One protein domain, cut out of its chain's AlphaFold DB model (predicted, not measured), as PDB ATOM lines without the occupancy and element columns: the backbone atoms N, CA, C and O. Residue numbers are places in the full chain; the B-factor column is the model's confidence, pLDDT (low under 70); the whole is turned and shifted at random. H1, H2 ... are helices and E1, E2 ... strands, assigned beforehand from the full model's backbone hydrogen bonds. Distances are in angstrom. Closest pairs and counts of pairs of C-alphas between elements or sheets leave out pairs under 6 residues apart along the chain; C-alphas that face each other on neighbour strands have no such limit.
ATOM      1  N   PHE A  18       9.376  21.990  -9.013       36.34
ATOM      2  CA  PHE A  18       8.169  22.477  -9.661       36.34
ATOM      3  C   PHE A  18       7.069  22.563  -8.604       36.34
ATOM      4  O   PHE A  18       7.108  21.842  -7.613       36.34
ATOM      5  N   ASP A  19       6.092  23.441  -8.813       48.62
ATOM      6  CA  ASP A  19       4.945  23.555  -7.915       48.62
ATOM      7  C   ASP A  19       4.137  22.259  -7.967       48.62
ATOM      8  O   ASP A  19       3.301  22.063  -8.850       48.62
ATOM      9  N   GLU A  20       4.435  21.340  -7.052       61.38
ATOM     10  CA  GLU A  20       3.758  20.057  -6.954       61.38
ATOM     11  C   GLU A  20       2.374  20.294  -6.363       61.38
ATOM     12  O   GLU A  20       2.199  20.504  -5.161       61.38
ATOM     13  N   ILE A  21       1.387  20.313  -7.254       67.19
ATOM     14  CA  ILE A  21      -0.013  20.167  -6.891       67.19
ATOM     15  C   ILE A  21      -0.298  18.665  -6.848       67.19
ATOM     16  O   ILE A  21      -0.178  17.971  -7.860       67.19
ATOM     17  N   GLY A  22      -0.632  18.169  -5.665       79.50
ATOM     18  CA  GLY A  22      -1.110  16.818  -5.420       79.50
ATOM     19  C   GLY A  22      -2.613  16.709  -5.655       79.50
ATOM     20  O   GLY A  22      -3.362  17.621  -5.302       79.50
ATOM     21  N   GLY A  23      -3.060  15.589  -6.225       86.88
ATOM     22  CA  GLY A  23      -4.477  15.294  -6.442       86.88
ATOM     23  C   GLY A  23      -4.705  13.834  -6.838       86.88
ATOM     24  O   GLY A  23      -3.798  13.199  -7.380       86.88
ATOM     25  N   LEU A  24      -5.920  13.329  -6.607       88.25
ATOM     26  CA  LEU A  24      -6.254  11.910  -6.793       88.25
ATOM     27  C   LEU A  24      -6.142  11.422  -8.239       88.25
ATOM     28  O   LEU A  24      -5.708  10.296  -8.487       88.25
ATOM     29  N   THR A  25      -6.527  12.261  -9.201       91.06
ATOM     30  CA  THR A  25      -6.549  11.915 -10.625       91.06
ATOM     31  C   THR A  25      -5.444  12.624 -11.390       91.06
ATOM     32  O   THR A  25      -5.424  13.851 -11.406       91.06
ATOM     33  N   ALA A  26      -4.578  11.875 -12.073       90.38
ATOM     34  CA  ALA A  26      -3.548  12.407 -12.966       90.38
ATOM     35  C   ALA A  26      -4.047  12.523 -14.416       90.38
ATOM     36  O   ALA A  26      -4.643  11.591 -14.949       90.38
ATOM     37  N   TYR A  27      -3.770  13.641 -15.088       91.44
ATOM     38  CA  TYR A  27      -4.200  13.880 -16.467       91.44
ATOM     39  C   TYR A  27      -3.043  13.808 -17.451       91.44
ATOM     40  O   TYR A  27      -2.143  14.649 -17.418       91.44
ATOM     41  N   TYR A  28      -3.122  12.866 -18.385       91.38
ATOM     42  CA  TYR A  28      -2.134  12.685 -19.442       91.38
ATOM     43  C   TYR A  28      -2.740  12.987 -20.809       91.38
ATOM     44  O   TYR A  28      -3.911  12.711 -21.063       91.38
ATOM     45  N   PHE A  29      -1.923  13.544 -21.697       92.06
ATOM     46  CA  PHE A  29      -2.316  13.901 -23.054       92.06
ATOM     47  C   PHE A  29      -1.204  13.502 -24.008       92.06
ATOM     48  O   PHE A  29      -0.048  13.829 -23.732       92.06
ATOM     49  N   TRP A  30      -1.547  12.892 -25.138       91.56
ATOM     50  CA  TRP A  30      -0.609  12.684 -26.237       91.56
ATOM     51  C   TRP A  30      -1.327  12.416 -27.564       91.56
ATOM     52  O   TRP A  30      -2.537  12.183 -27.613       91.56
ATOM     53  N   GLU A  31      -0.567  12.480 -28.651       90.19
ATOM     54  CA  GLU A  31      -1.027  12.193 -30.011       90.19
ATOM     55  C   GLU A  31      -0.364  10.901 -30.503       90.19
ATOM     56  O   GLU A  31       0.817  10.668 -30.232       90.19
ATOM     57  N   GLU A  32      -1.131  10.071 -31.202       90.06
ATOM     58  CA  GLU A  32      -0.708   8.795 -31.776       90.06
ATOM     59  C   GLU A  32      -0.920   8.794 -33.291       90.06
ATOM     60  O   GLU A  32      -1.879   9.383 -33.805       90.06
ATOM     61  N   ASN A  33      -0.034   8.104 -34.010       88.38
ATOM     62  CA  ASN A  33      -0.290   7.732 -35.397       88.38
ATOM     63  C   ASN A  33      -1.218   6.499 -35.479       88.38
ATOM     64  O   ASN A  33      -1.578   5.906 -34.461       88.38
ATOM     65  N   ALA A  34      -1.584   6.092 -36.697       85.38
ATOM     66  CA  ALA A  34      -2.444   4.929 -36.937       85.38
ATOM     67  C   ALA A  34      -1.890   3.605 -36.357       85.38
ATOM     68  O   ALA A  34      -2.667   2.708 -36.038       85.38
ATOM     69  N   ASP A  35      -0.572   3.504 -36.161       86.50
ATOM     70  CA  ASP A  35       0.115   2.335 -35.592       86.50
ATOM     71  C   ASP A  35       0.254   2.403 -34.054       86.50
ATOM     72  O   ASP A  35       1.000   1.622 -33.448       86.50
ATOM     73  N   GLY A  36      -0.405   3.374 -33.412       87.69
ATOM     74  CA  GLY A  36      -0.358   3.596 -31.963       87.69
ATOM     75  C   GLY A  36       0.978   4.145 -31.453       87.69
ATOM     76  O   GLY A  36       1.226   4.133 -30.245       87.69
ATOM     77  N   VAL A  37       1.859   4.605 -32.348       91.50
ATOM     78  CA  VAL A  37       3.124   5.246 -31.977       91.50
ATOM     79  C   VAL A  37       2.834   6.646 -31.474       91.50
ATOM     80  O   VAL A  37       2.280   7.480 -32.193       91.50
ATOM     81  N   ILE A  38       3.247   6.897 -30.240       91.00
ATOM     82  CA  ILE A  38       3.143   8.186 -29.580       91.00
ATOM     83  C   ILE A  38       4.231   9.108 -30.120       91.00
ATOM     84  O   ILE A  38       5.411   8.748 -30.148       91.00
ATOM     85  N   ASP A  39       3.850  10.335 -30.462       84.31
ATOM     86  CA  ASP A  39       4.804  11.424 -30.661       84.31
ATOM     87  C   ASP A  39       5.432  11.778 -29.298       84.31
ATOM     88  O   ASP A  39       4.888  12.554 -28.510       84.31
ATOM     89  N   SER A  40       6.538  11.112 -28.953       61.38
ATOM     90  CA  SER A  40       7.122  11.115 -27.604       61.38
ATOM     91  C   SER A  40       7.587  12.503 -27.148       61.38
ATOM     92  O   SER A  40       7.523  12.809 -25.954       61.38
ATOM     93  N   GLY A  41       7.930  13.392 -28.090       61.75
ATOM     94  CA  GLY A  41       8.198  14.814 -27.839       61.75
ATOM     95  C   GLY A  41       6.971  15.613 -27.375       61.75
ATOM     96  O   GLY A  41       7.107  16.765 -26.960       61.75
ATOM     97  N   LYS A  42       5.779  15.004 -27.410       65.12
ATOM     98  CA  LYS A  42       4.495  15.586 -27.013       65.12
ATOM     99  C   LYS A  42       3.851  14.917 -25.796       65.12
ATOM    100  O   LYS A  42       2.724  15.274 -25.459       65.12
ATOM    101  N   ILE A  43       4.508  13.993 -25.084       73.31
ATOM    102  CA  ILE A  43       3.976  13.536 -23.785       73.31
ATOM    103  C   ILE A  43       4.207  14.648 -22.764       73.31
ATOM    104  O   ILE A  43       5.276  14.786 -22.169       73.31
ATOM    105  N   VAL A  44       3.187  15.479 -22.590       71.88
ATOM    106  CA  VAL A  44       3.246  16.642 -21.712       71.88
ATOM    107  C   VAL A  44       3.188  16.196 -20.252       71.88
ATOM    108  O   VAL A  44       2.481  15.250 -19.907       71.88
ATOM    109  N   GLN A  45       3.912  16.912 -19.388       74.62
ATOM    110  CA  GLN A  45       3.877  16.688 -17.947       74.62
ATOM    111  C   GLN A  45       2.429  16.750 -17.425       74.62
ATOM    112  O   GLN A  45       1.710  17.725 -17.717       74.62
ATOM    113  N   PRO A  46       1.995  15.724 -16.676       80.31
ATOM    114  CA  PRO A  46       0.628  15.660 -16.203       80.31
ATOM    115  C   PRO A  46       0.375  16.704 -15.107       80.31
ATOM    116  O   PRO A  46       1.297  17.209 -14.467       80.31
ATOM    117  N   TYR A  47      -0.896  17.056 -14.930       83.44
ATOM    118  CA  TYR A  47      -1.394  17.791 -13.762       83.44
ATOM    119  C   TYR A  47      -2.514  16.962 -13.108       83.44
ATOM    120  O   TYR A  47      -3.025  16.031 -13.737       83.44
ATOM    121  N   SER A  48      -2.865  17.253 -11.853       86.88
ATOM    122  CA  SER A  48      -3.740  16.397 -11.053       86.88
ATOM    123  C   SER A  48      -4.879  17.191 -10.451       86.88
ATOM    124  O   SER A  48      -4.773  18.405 -10.258       86.88
ATOM    125  N   GLN A  49      -6.002  16.510 -10.233       88.69
ATOM    126  CA  GLN A  49      -7.211  17.068  -9.634       88.69
ATOM    127  C   GLN A  49      -7.947  16.009  -8.805       88.69
ATOM    128  O   GLN A  49      -7.733  14.812  -8.983       88.69
ATOM    129  N   ASN A  50      -8.875  16.443  -7.953       89.75
ATOM    130  CA  ASN A  50      -9.734  15.557  -7.151       89.75
ATOM    131  C   ASN A  50     -11.082  15.249  -7.825       89.75
ATOM    132  O   ASN A  50     -12.116  15.063  -7.186       89.75
ATOM    133  N   PHE A  51     -11.078  15.232  -9.149       88.56
ATOM    134  CA  PHE A  51     -12.204  14.859  -9.994       88.56
ATOM    135  C   PHE A  51     -11.657  14.221 -11.266       88.56
ATOM    136  O   PHE A  51     -10.492  14.417 -11.611       88.56
ATOM    137  N   THR A  52     -12.496  13.477 -11.971       91.06
ATOM    138  CA  THR A  52     -12.220  12.992 -13.319       91.06
ATOM    139  C   THR A  52     -12.847  13.955 -14.322       91.06
ATOM    140  O   THR A  52     -13.936  14.491 -14.114       91.06
ATOM    141  N   ILE A  53     -12.127  14.236 -15.412       92.44
ATOM    142  CA  ILE A  53     -12.661  14.992 -16.550       92.44
ATOM    143  C   ILE A  53     -12.368  14.202 -17.807       92.44
ATOM    144  O   ILE A  53     -11.202  13.957 -18.095       92.44
ATOM    145  N   TYR A  54     -13.394  13.863 -18.572       91.88
ATOM    146  CA  TYR A  54     -13.263  13.063 -19.786       91.88
ATOM    147  C   TYR A  54     -14.238  13.551 -20.866       91.88
ATOM    148  O   TYR A  54     -15.162  14.322 -20.605       91.88
ATOM    149  N   LEU A  55     -13.993  13.160 -22.110       90.88
ATOM    150  CA  LEU A  55     -14.835  13.425 -23.267       90.88
ATOM    151  C   LEU A  55     -16.078  12.547 -23.250       90.88
ATOM    152  O   LEU A  55     -16.021  11.341 -23.029       90.88
ATOM    153  N   HIS A  56     -17.203  13.160 -23.588       83.25
ATOM    154  CA  HIS A  56     -18.442  12.451 -23.843       83.25
ATOM    155  C   HIS A  56     -18.290  11.562 -25.090       83.25
ATOM    156  O   HIS A  56     -18.175  12.073 -26.208       83.25
ATOM    157  N   SER A  57     -18.319  10.241 -24.900       67.81
ATOM    158  CA  SER A  57     -18.023   9.219 -25.922       67.81
ATOM    159  C   SER A  57     -18.854   9.349 -27.206       67.81
ATOM    160  O   SER A  57     -18.374   9.059 -28.296       67.81
ATOM    161  N   GLU A  58     -20.085   9.844 -27.103       68.94
ATOM    162  CA  GLU A  58     -21.012   9.928 -28.239       68.94
ATOM    163  C   GLU A  58     -20.722  11.052 -29.252       68.94
ATOM    164  O   GLU A  58     -21.390  11.120 -30.287       68.94
ATOM    165  N   ARG A  59     -19.815  12.006 -28.970       68.75
ATOM    166  CA  ARG A  59     -19.680  13.214 -29.814       68.75
ATOM    167  C   ARG A  59     -18.223  13.625 -30.044       68.75
ATOM    168  O   ARG A  59     -17.604  14.162 -29.126       68.75
ATOM    169  N   PRO A  60     -17.696  13.508 -31.280       71.12
ATOM    170  CA  PRO A  60     -16.319  13.885 -31.572       71.12
ATOM    171  C   PRO A  60     -16.096  15.394 -31.408       71.12
ATOM    172  O   PRO A  60     -16.973  16.219 -31.700       71.12
ATOM    173  N   LEU A  61     -14.887  15.766 -30.987       78.69
ATOM    174  CA  LEU A  61     -14.451  17.159 -30.940       78.69
ATOM    175  C   LEU A  61     -14.252  17.701 -32.363       78.69
ATOM    176  O   LEU A  61     -13.469  17.163 -33.141       78.69
ATOM    177  N   ARG A  62     -14.970  18.777 -32.714       69.62
ATOM    178  CA  ARG A  62     -14.833  19.478 -34.002       69.62
ATOM    179  C   ARG A  62     -14.703  20.995 -33.799       69.62
ATOM    180  O   ARG A  62     -15.518  21.565 -33.059       69.62
ATOM    181  N   PRO A  63     -13.764  21.679 -34.488       69.81
ATOM    182  CA  PRO A  63     -12.728  21.141 -35.390       69.81
ATOM    183  C   PRO A  63     -11.657  20.329 -34.639       69.81
ATOM    184  O   PRO A  63     -11.696  20.273 -33.410       69.81
ATOM    185  N   LYS A  64     -10.717  19.704 -35.368       79.00
ATOM    186  CA  LYS A  64      -9.543  19.061 -34.756       79.00
ATOM    187  C   LYS A  64      -8.833  20.081 -33.857       79.00
ATOM    188  O   LYS A  64      -8.543  21.193 -34.298       79.00
ATOM    189  N   LEU A  65      -8.619  19.715 -32.596       84.06
ATOM    190  CA  LEU A  65      -8.025  20.583 -31.578       84.06
ATOM    191  C   LEU A  65      -6.570  20.174 -31.340       84.06
ATOM    192  O   LEU A  65      -6.331  18.987 -31.118       84.06
ATOM    193  N   PRO A  66      -5.615  21.114 -31.318       87.69
ATOM    194  CA  PRO A  66      -4.264  20.830 -30.848       87.69
ATOM    195  C   PRO A  66      -4.270  20.385 -29.381       87.69
ATOM    196  O   PRO A  66      -5.051  20.904 -28.574       87.69
ATOM    197  N   GLN A  67      -3.346  19.499 -29.006       88.00
ATOM    198  CA  GLN A  67      -3.188  19.004 -27.632       88.00
ATOM    199  C   GLN A  67      -3.156  20.121 -26.574       88.00
ATOM    200  O   GLN A  67      -3.864  20.049 -25.570       88.00
ATOM    201  N   ASN A  68      -2.376  21.183 -26.810       88.38
ATOM    202  CA  ASN A  68      -2.256  22.308 -25.876       88.38
ATOM    203  C   ASN A  68      -3.590  23.028 -25.643       88.38
ATOM    204  O   ASN A  68      -3.863  23.489 -24.530       88.38
ATOM    205  N   GLU A  69      -4.440  23.112 -26.668       88.81
ATOM    206  CA  GLU A  69      -5.755  23.735 -26.543       88.81
ATOM    207  C   GLU A  69      -6.696  22.855 -25.720       88.81
ATOM    208  O   GLU A  69      -7.325  23.355 -24.787       88.81
ATOM    209  N   LEU A  70      -6.742  21.545 -25.994       90.12
ATOM    210  CA  LEU A  70      -7.548  20.610 -25.209       90.12
ATOM    211  C   LEU A  70      -7.110  20.597 -23.742       90.12
ATOM    212  O   LEU A  70      -7.944  20.792 -22.860       90.12
ATOM    213  N   ARG A  71      -5.803  20.480 -23.480       90.56
ATOM    214  CA  ARG A  71      -5.226  20.563 -22.129       90.56
ATOM    215  C   ARG A  71      -5.646  21.849 -21.419       90.56
ATOM    216  O   ARG A  71      -6.049  21.813 -20.261       90.56
ATOM    217  N   THR A  72      -5.606  22.983 -22.120       90.12
ATOM    218  CA  THR A  72      -6.053  24.270 -21.568       90.12
ATOM    219  C   THR A  72      -7.543  24.248 -21.219       90.12
ATOM    220  O   THR A  72      -7.925  24.780 -20.179       90.12
ATOM    221  N   MET A  73      -8.395  23.629 -22.041       90.06
ATOM    222  CA  MET A  73      -9.833  23.522 -21.762       90.06
ATOM    223  C   MET A  73     -10.132  22.603 -20.576       90.06
ATOM    224  O   MET A  73     -10.939  22.978 -19.725       90.06
ATOM    225  N   VAL A  74      -9.464  21.448 -20.478       91.19
ATOM    226  CA  VAL A  74      -9.604  20.543 -19.325       91.19
ATOM    227  C   VAL A  74      -9.135  21.250 -18.051       91.19
ATOM    228  O   VAL A  74      -9.859  21.265 -17.059       91.19
ATOM    229  N   ASN A  75      -7.993  21.943 -18.095       88.56
ATOM    230  CA  ASN A  75      -7.482  22.715 -16.960       88.56
ATOM    231  C   ASN A  75      -8.417  23.879 -16.557       88.56
ATOM    232  O   ASN A  75      -8.590  24.178 -15.377       88.56
ATOM    233  N   ARG A  76      -9.069  24.535 -17.525       88.00
ATOM    234  CA  ARG A  76     -10.070  25.577 -17.238       88.00
ATOM    235  C   ARG A  76     -11.329  25.007 -16.604       88.00
ATOM    236  O   ARG A  76     -11.830  25.618 -15.668       88.00
ATOM    237  N   LEU A  77     -11.840  23.876 -17.090       88.19
ATOM    238  CA  LEU A  77     -12.985  23.211 -16.461       88.19
ATOM    239  C   LEU A  77     -12.652  22.762 -15.032       88.19
ATOM    240  O   LEU A  77     -13.511  22.835 -14.160       88.19
ATOM    241  N   ALA A  78     -11.405  22.347 -14.805       85.62
ATOM    242  CA  ALA A  78     -10.908  21.943 -13.502       85.62
ATOM    243  C   ALA A  78     -10.873  23.100 -12.486       85.62
ATOM    244  O   ALA A  78     -11.402  22.974 -11.387       85.62
ATOM    245  N   ASN A  79     -10.276  24.233 -12.866       82.06
ATOM    246  CA  ASN A  79      -9.855  25.258 -11.904       82.06
ATOM    247  C   ASN A  79     -10.633  26.581 -11.983       82.06
ATOM    248  O   ASN A  79     -10.434  27.463 -11.151       82.06
ATOM    249  N   ASN A  80     -11.486  26.786 -12.991       82.12
ATOM    250  CA  ASN A  80     -12.228  28.038 -13.133       82.12
ATOM    251  C   ASN A  80     -13.676  27.869 -12.643       82.12
ATOM    252  O   ASN A  80     -14.492  27.274 -13.357       82.12
ATOM    253  N   PRO A  81     -14.064  28.487 -11.511       75.06
ATOM    254  CA  PRO A  81     -15.409  28.340 -10.956       75.06
ATOM    255  C   PRO A  81     -16.509  28.847 -11.902       75.06
ATOM    256  O   PRO A  81     -17.665  28.451 -11.777       75.06
ATOM    257  N   LYS A  82     -16.196  29.693 -12.897       80.94
ATOM    258  CA  LYS A  82     -17.162  30.134 -13.929       80.94
ATOM    259  C   LYS A  82     -17.598  29.001 -14.867       80.94
ATOM    260  O   LYS A  82     -18.692  29.053 -15.444       80.94
ATOM    261  N   TRP A  83     -16.751  27.989 -15.021       79.75
ATOM    262  CA  TRP A  83     -17.018  26.793 -15.814       79.75
ATOM    263  C   TRP A  83     -17.603  25.644 -14.989       79.75
ATOM    264  O   TRP A  83     -18.046  24.669 -15.589       79.75
ATOM    265  N   ASP A  84     -17.714  25.788 -13.663       74.44
ATOM    266  CA  ASP A  84     -18.337  24.781 -12.800       74.44
ATOM    267  C   ASP A  84     -19.770  24.460 -13.275       74.44
ATOM    268  O   ASP A  84     -20.555  25.395 -13.490       74.44
ATOM    269  N   PRO A  85     -20.149  23.178 -13.455       68.62
ATOM    270  CA  PRO A  85     -21.490  22.783 -13.891       68.62
ATOM    271  C   PRO A  85     -22.627  23.412 -13.074       68.62
ATOM    272  O   PRO A  85     -23.664  23.764 -13.641       68.62
ATOM    273  N   ASN A  86     -22.405  23.641 -11.780       68.69
ATOM    274  CA  ASN A  86     -23.367  24.226 -10.849       68.69
ATOM    275  C   ASN A  86     -23.407  25.764 -10.894       68.69
ATOM    276  O   ASN A  86     -24.289  26.383 -10.289       68.69
ATOM    277  N   ARG A  93     -20.297  32.302 -20.167       80.19
ATOM    278  CA  ARG A  93     -20.239  31.243 -21.184       80.19
ATOM    279  C   ARG A  93     -20.701  31.728 -22.557       80.19
ATOM    280  O   ARG A  93     -20.233  31.204 -23.563       80.19
ATOM    281  N   THR A  94     -21.609  32.705 -22.623       82.25
ATOM    282  CA  THR A  94     -22.023  33.308 -23.903       82.25
ATOM    283  C   THR A  94     -20.917  34.155 -24.523       82.25
ATOM    284  O   THR A  94     -20.761  34.122 -25.738       82.25
ATOM    285  N   CYS A  95     -20.098  34.828 -23.711       85.44
ATOM    286  CA  CYS A  95     -18.954  35.608 -24.196       85.44
ATOM    287  C   CYS A  95     -17.756  34.746 -24.641       85.44
ATOM    288  O   CYS A  95     -16.853  35.264 -25.287       85.44
ATOM    289  N   HIS A  96     -17.746  33.442 -24.335       84.94
ATOM    290  CA  HIS A  96     -16.650  32.518 -24.669       84.94
ATOM    291  C   HIS A  96     -17.160  31.319 -25.494       84.94
ATOM    292  O   HIS A  96     -17.099  30.171 -25.043       84.94
ATOM    293  N   PRO A  97     -17.687  31.542 -26.717       85.56
ATOM    294  CA  PRO A  97     -18.381  30.511 -27.495       85.56
ATOM    295  C   PRO A  97     -17.473  29.350 -27.925       85.56
ATOM    296  O   PRO A  97     -17.936  28.209 -27.996       85.56
ATOM    297  N   ARG A  98     -16.184  29.616 -28.183       84.56
ATOM    298  CA  ARG A  98     -15.187  28.585 -28.521       84.56
ATOM    299  C   ARG A  98     -14.962  27.633 -27.349       84.56
ATOM    300  O   ARG A  98     -15.118  26.429 -27.505       84.56
ATOM    301  N   GLU A  99     -14.684  28.183 -26.170       87.00
ATOM    302  CA  GLU A  99     -14.489  27.410 -24.938       87.00
ATOM    303  C   GLU A  99     -15.747  26.631 -24.578       87.00
ATOM    304  O   GLU A  99     -15.683  25.434 -24.322       87.00
ATOM    305  N   LYS A 100     -16.913  27.284 -24.660       85.44
ATOM    306  CA  LYS A 100     -18.210  26.655 -24.407       85.44
ATOM    307  C   LYS A 100     -18.406  25.425 -25.286       85.44
ATOM    308  O   LYS A 100     -18.881  24.406 -24.795       85.44
ATOM    309  N   ARG A 101     -18.039  25.505 -26.570       84.88
ATOM    310  CA  ARG A 101     -18.158  24.385 -27.510       84.88
ATOM    311  C   ARG A 101     -17.337  23.181 -27.054       84.88
ATOM    312  O   ARG A 101     -17.876  22.082 -27.064       84.88
ATOM    313  N   VAL A 102     -16.091  23.387 -26.626       86.12
ATOM    314  CA  VAL A 102     -15.204  22.298 -26.177       86.12
ATOM    315  C   VAL A 102     -15.602  21.789 -24.795       86.12
ATOM    316  O   VAL A 102     -15.826  20.598 -24.627       86.12
ATOM    317  N   ILE A 103     -15.776  22.684 -23.823       86.19
ATOM    318  CA  ILE A 103     -16.103  22.335 -22.435       86.19
ATOM    319  C   ILE A 103     -17.464  21.636 -22.340       86.19
ATOM    320  O   ILE A 103     -17.619  20.730 -21.538       86.19
ATOM    321  N   SER A 104     -18.427  21.960 -23.212       83.94
ATOM    322  CA  SER A 104     -19.703  21.224 -23.286       83.94
ATOM    323  C   SER A 104     -19.578  19.758 -23.723       83.94
ATOM    324  O   SER A 104     -20.565  19.028 -23.679       83.94
ATOM    325  N   ARG A 105     -18.398  19.333 -24.190       87.62
ATOM    326  CA  ARG A 105     -18.072  17.935 -24.513       87.62
ATOM    327  C   ARG A 105     -17.333  17.225 -23.391       87.62
ATOM    328  O   ARG A 105     -17.123  16.024 -23.500       87.62
ATOM    329  N   LEU A 106     -16.925  17.956 -22.362       89.81
ATOM    330  CA  LEU A 106     -16.256  17.405 -21.202       89.81
ATOM    331  C   LEU A 106     -17.293  17.129 -20.115       89.81
ATOM    332  O   LEU A 106     -18.158  17.960 -19.834       89.81
ATOM    333  N   VAL A 107     -17.181  15.963 -19.502       89.06
ATOM    334  CA  VAL A 107     -17.915  15.579 -18.301       89.06
ATOM    335  C   VAL A 107     -16.945  15.687 -17.134       89.06
ATOM    336  O   VAL A 107     -15.785  15.308 -17.277       89.06
ATOM    337  N   ARG A 108     -17.397  16.256 -16.014       89.88
ATOM    338  CA  ARG A 108     -16.635  16.348 -14.763       89.88
ATOM    339  C   ARG A 108     -17.382  15.575 -13.689       89.88
ATOM    340  O   ARG A 108     -18.538  15.902 -13.422       89.88
ATOM    341  N   GLU A 109     -16.707  14.633 -13.050       88.94
ATOM    342  CA  GLU A 109     -17.258  13.828 -11.960       88.94
ATOM    343  C   GLU A 109     -16.307  13.848 -10.765       88.94
ATOM    344  O   GLU A 109     -15.089  13.853 -10.928       88.94
ATOM    345  N   ASN A 110     -16.850  13.893  -9.549       84.19
ATOM    346  CA  ASN A 110     -16.016  13.798  -8.353       84.19
ATOM    347  C   ASN A 110     -15.391  12.403  -8.281       84.19
ATOM    348  O   ASN A 110     -16.069  11.415  -8.559       84.19
ATOM    349  N   THR A 111     -14.129  12.325  -7.860       84.94
ATOM    350  CA  THR A 111     -13.480  11.045  -7.574       84.94
ATOM    351  C   THR A 111     -13.091  10.958  -6.107       84.94
ATOM    352  O   THR A 111     -12.770  11.962  -5.472       84.94
ATOM    353  N   PHE A 112     -13.101   9.736  -5.593       79.19
ATOM    354  CA  PHE A 112     -12.589   9.387  -4.269       79.19
ATOM    355  C   PHE A 112     -11.513   8.302  -4.356       79.19
ATOM    356  O   PHE A 112     -11.017   7.837  -3.339       79.19
ATOM    357  N   THR A 113     -11.157   7.887  -5.574       81.31
ATOM    358  CA  THR A 113     -10.140   6.873  -5.829       81.31
ATOM    359  C   THR A 113      -9.025   7.451  -6.684       81.31
ATOM    360  O   THR A 113      -9.234   8.313  -7.547       81.31
ATOM    361  N   SER A 114      -7.816   6.966  -6.421       85.06
ATOM    362  CA  SER A 114      -6.635   7.317  -7.197       85.06
ATOM    363  C   SER A 114      -6.710   6.700  -8.591       85.06
ATOM    364  O   SER A 114      -7.011   5.518  -8.736       85.06
ATOM    365  N   GLY A 115      -6.400   7.478  -9.624       90.19
ATOM    366  CA  GLY A 115      -6.372   6.977 -10.998       90.19
ATOM    367  C   GLY A 115      -5.855   8.000 -11.998       90.19
ATOM    368  O   GLY A 115      -5.445   9.100 -11.643       90.19
ATOM    369  N   SER A 116      -5.878   7.654 -13.271       92.25
ATOM    370  CA  SER A 116      -5.459   8.553 -14.340       92.25
ATOM    371  C   SER A 116      -6.608   8.784 -15.309       92.25
ATOM    372  O   SER A 116      -7.446   7.910 -15.510       92.25
ATOM    373  N   VAL A 117      -6.645   9.942 -15.957       94.31
ATOM    374  CA  VAL A 117      -7.404  10.124 -17.193       94.31
ATOM    375  C   VAL A 117      -6.423  10.393 -18.315       94.31
ATOM    376  O   VAL A 117      -5.586  11.295 -18.250       94.31
ATOM    377  N   VAL A 118      -6.539   9.581 -19.351       93.44
ATOM    378  CA  VAL A 118      -5.676   9.601 -20.518       93.44
ATOM    379  C   VAL A 118      -6.470  10.151 -21.691       93.44
ATOM    380  O   VAL A 118      -7.504   9.596 -22.043       93.44
ATOM    381  N   PHE A 119      -5.982  11.230 -22.300       93.06
ATOM    382  CA  PHE A 119      -6.492  11.784 -23.550       93.06
ATOM    383  C   PHE A 119      -5.554  11.399 -24.693       93.06
ATOM    384  O   PHE A 119      -4.379  11.774 -24.687       93.06
ATOM    385  N   ARG A 120      -6.087  10.689 -25.687       91.12
ATOM    386  CA  ARG A 120      -5.338  10.184 -26.848       91.12
ATOM    387  C   ARG A 120      -5.917  10.768 -28.119       91.12
ATOM    388  O   ARG A 120      -7.132  10.725 -28.304       91.12
ATOM    389  N   SER A 121      -5.070  11.311 -28.984       90.00
ATOM    390  CA  SER A 121      -5.478  11.703 -30.333       90.00
ATOM    391  C   SER A 121      -5.096  10.613 -31.316       90.00
ATOM    392  O   SER A 121      -3.909  10.361 -31.481       90.00
ATOM    393  N   ILE A 122      -6.075   9.998 -31.974       85.81
ATOM    394  CA  ILE A 122      -5.856   8.999 -33.027       85.81
ATOM    395  C   ILE A 122      -6.350   9.614 -34.334       85.81
ATOM    396  O   ILE A 122      -7.516  10.011 -34.445       85.81
ATOM    397  N   ASP A 123      -5.444   9.804 -35.294       77.19
ATOM    398  CA  ASP A 123      -5.702  10.501 -36.564       77.19
ATOM    399  C   ASP A 123      -6.347  11.895 -36.392       77.19
ATOM    400  O   ASP A 123      -7.114  12.397 -37.227       77.19
ATOM    401  N   GLY A 124      -6.022  12.567 -35.285       77.19
ATOM    402  CA  GLY A 124      -6.540  13.886 -34.926       77.19
ATOM    403  C   GLY A 124      -7.931  13.887 -34.282       77.19
ATOM    404  O   GLY A 124      -8.512  14.964 -34.121       77.19
ATOM    405  N   ASN A 125      -8.474  12.720 -33.926       85.56
ATOM    406  CA  ASN A 125      -9.675  12.592 -33.106       85.56
ATOM    407  C   ASN A 125      -9.288  12.261 -31.667       85.56
ATOM    408  O   ASN A 125      -8.629  11.260 -31.406       85.56
ATOM    409  N   TRP A 126      -9.735  13.094 -30.733       90.00
ATOM    410  CA  TRP A 126      -9.485  12.874 -29.315       90.00
ATOM    411  C   TRP A 126     -10.486  11.892 -28.718       90.00
ATOM    412  O   TRP A 126     -11.697  12.087 -28.837       90.00
ATOM    413  N   ILE A 127      -9.957  10.902 -28.013       90.94
ATOM    414  CA  ILE A 127     -10.674  10.037 -27.080       90.94
ATOM    415  C   ILE A 127     -10.110  10.245 -25.677       90.94
ATOM    416  O   ILE A 127      -9.001  10.760 -25.508       90.94
ATOM    417  N   SER A 128     -10.877   9.863 -24.665       92.56
ATOM    418  CA  SER A 128     -10.419   9.896 -23.281       92.56
ATOM    419  C   SER A 128     -10.879   8.666 -22.527       92.56
ATOM    420  O   SER A 128     -12.042   8.281 -22.650       92.56
ATOM    421  N   GLU A 129     -10.005   8.118 -21.698       92.06
ATOM    422  CA  GLU A 129     -10.263   6.904 -20.937       92.06
ATOM    423  C   GLU A 129      -9.768   7.069 -19.507       92.06
ATOM    424  O   GLU A 129      -8.701   7.643 -19.262       92.06
ATOM    425  N   GLN A 130     -10.542   6.548 -18.559       93.19
ATOM    426  CA  GLN A 130     -10.068   6.386 -17.196       93.19
ATOM    427  C   GLN A 130      -9.116   5.191 -17.145       93.19
ATOM    428  O   GLN A 130      -9.395   4.121 -17.683       93.19
ATOM    429  N   GLN A 131      -7.976   5.399 -16.511       94.50
ATOM    430  CA  GLN A 131      -6.877   4.459 -16.384       94.50
ATOM    431  C   GLN A 131      -6.489   4.342 -14.909       94.50
ATOM    432  O   GLN A 131      -6.889   5.150 -14.067       94.50
ATOM    433  N   ARG A 132      -5.700   3.323 -14.587       93.75
ATOM    434  CA  ARG A 132      -5.188   3.097 -13.233       93.75
ATOM    435  C   ARG A 132      -4.029   4.047 -12.895       93.75
ATOM    436  O   ARG A 132      -3.632   4.892 -13.702       93.75
TER     437      ARG A 132
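This is residues 18 to 86 and 93 to 132 of the 466 residues of an uncharacterized protein of Fluviicola sp. RIFCSPHIGHO2_12_FULL_43_24 (UniProt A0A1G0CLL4). A strongly twisted wall of four strands, E2, E1, E5 and E6, is covered on one face by helix H1, while a separate small two-strand ribbon, E3 and E4, packs with its strand E3 on E5 and E6 of the wall and also meets H1. The short helix H2 packs crosswise on H1, away from the four-stranded sheet. The printed part has 109 residues with two named helices and six named strands, in the order E1, E2, E3, H1, H2, E4, E5, E6, and its class is mixed, helices and strands. The larger sheet runs E2, E1, E5, E6 and is mixed; the smaller, E3 and E4, is antiparallel. The whole is compact, with a radius of gyration of the C-alphas of 13.7 A and spans of 40 by 31 by 28 A.

In the larger sheet, the inner strands E1, residues 25 to 32, and E5, residues 115 to 122, are parallel at 17 degrees, with N 28 and O 117 2.9 A apart, within hydrogen-bond range. Edge strand E6, residues 125 to 131, forms an antiparallel hairpin with E5, where N 120 and O 127 are 2.9 A apart. Edge strand E2, residues 47 to 49, forms an antiparallel hairpin with E1, where N 27 and O 47 are 2.8 A apart. H1, residues 67 to 79, is on this sheet at a height over the sheet of 8.6 A, giving two layers, a helix on one face of a sheet. It lies over E1 and runs along the strands, at 14 degrees to E1 on the local plane; it only just fails to lie over E5, on which 2 of its C-alphas fall. E3, residues 51 to 55, and E4, residues 106 to 110, are antiparallel at 158 degrees, with N 52 and O 109 2.8 A apart. The closest C-alphas of E3 and E6 are those of Tyr 54 and Ser 128, 5.5 A apart. The closest C-alphas of E3 and H1 are those of Ile 53 and Val 74, 6.9 A apart. H2, residues 97 to 103, touches H1, about perpendicular at 81 degrees; their closest C-alphas are those of Met 73 and Ile 103, 6.4 A apart. In H1 and H2 every O i to N i+4 pair is within hydrogen-bond range.

E1 spans 22.2 A from its C-alpha 25 at (-6.549, 11.915, -10.625), E5 22.1 A and E6 18.8 A, ending with C-alpha 131 at (-6.877, 4.459, -16.384). H1 spans 18.2 A from C-alpha 67 at (-3.188, 19.004, -27.632). E3 measures 13.6 A, E4 13.3 A, H2 9.9 A and E2 7.2 A.

The two C-alphas farthest apart are those of Asp 35 and Asn 86, at 40.5 A. Residues 87 to 92 are not printed, and C-alphas 86 and 93 are 12.9 A apart across this cut. The links E1 to E2 and E3 to H1 are long. The mean pLDDT of the printed part is 83.5; residues 18 to 21, 40 to 42, 57 to 59, 62 to 63 and 85 to 86 are under 70.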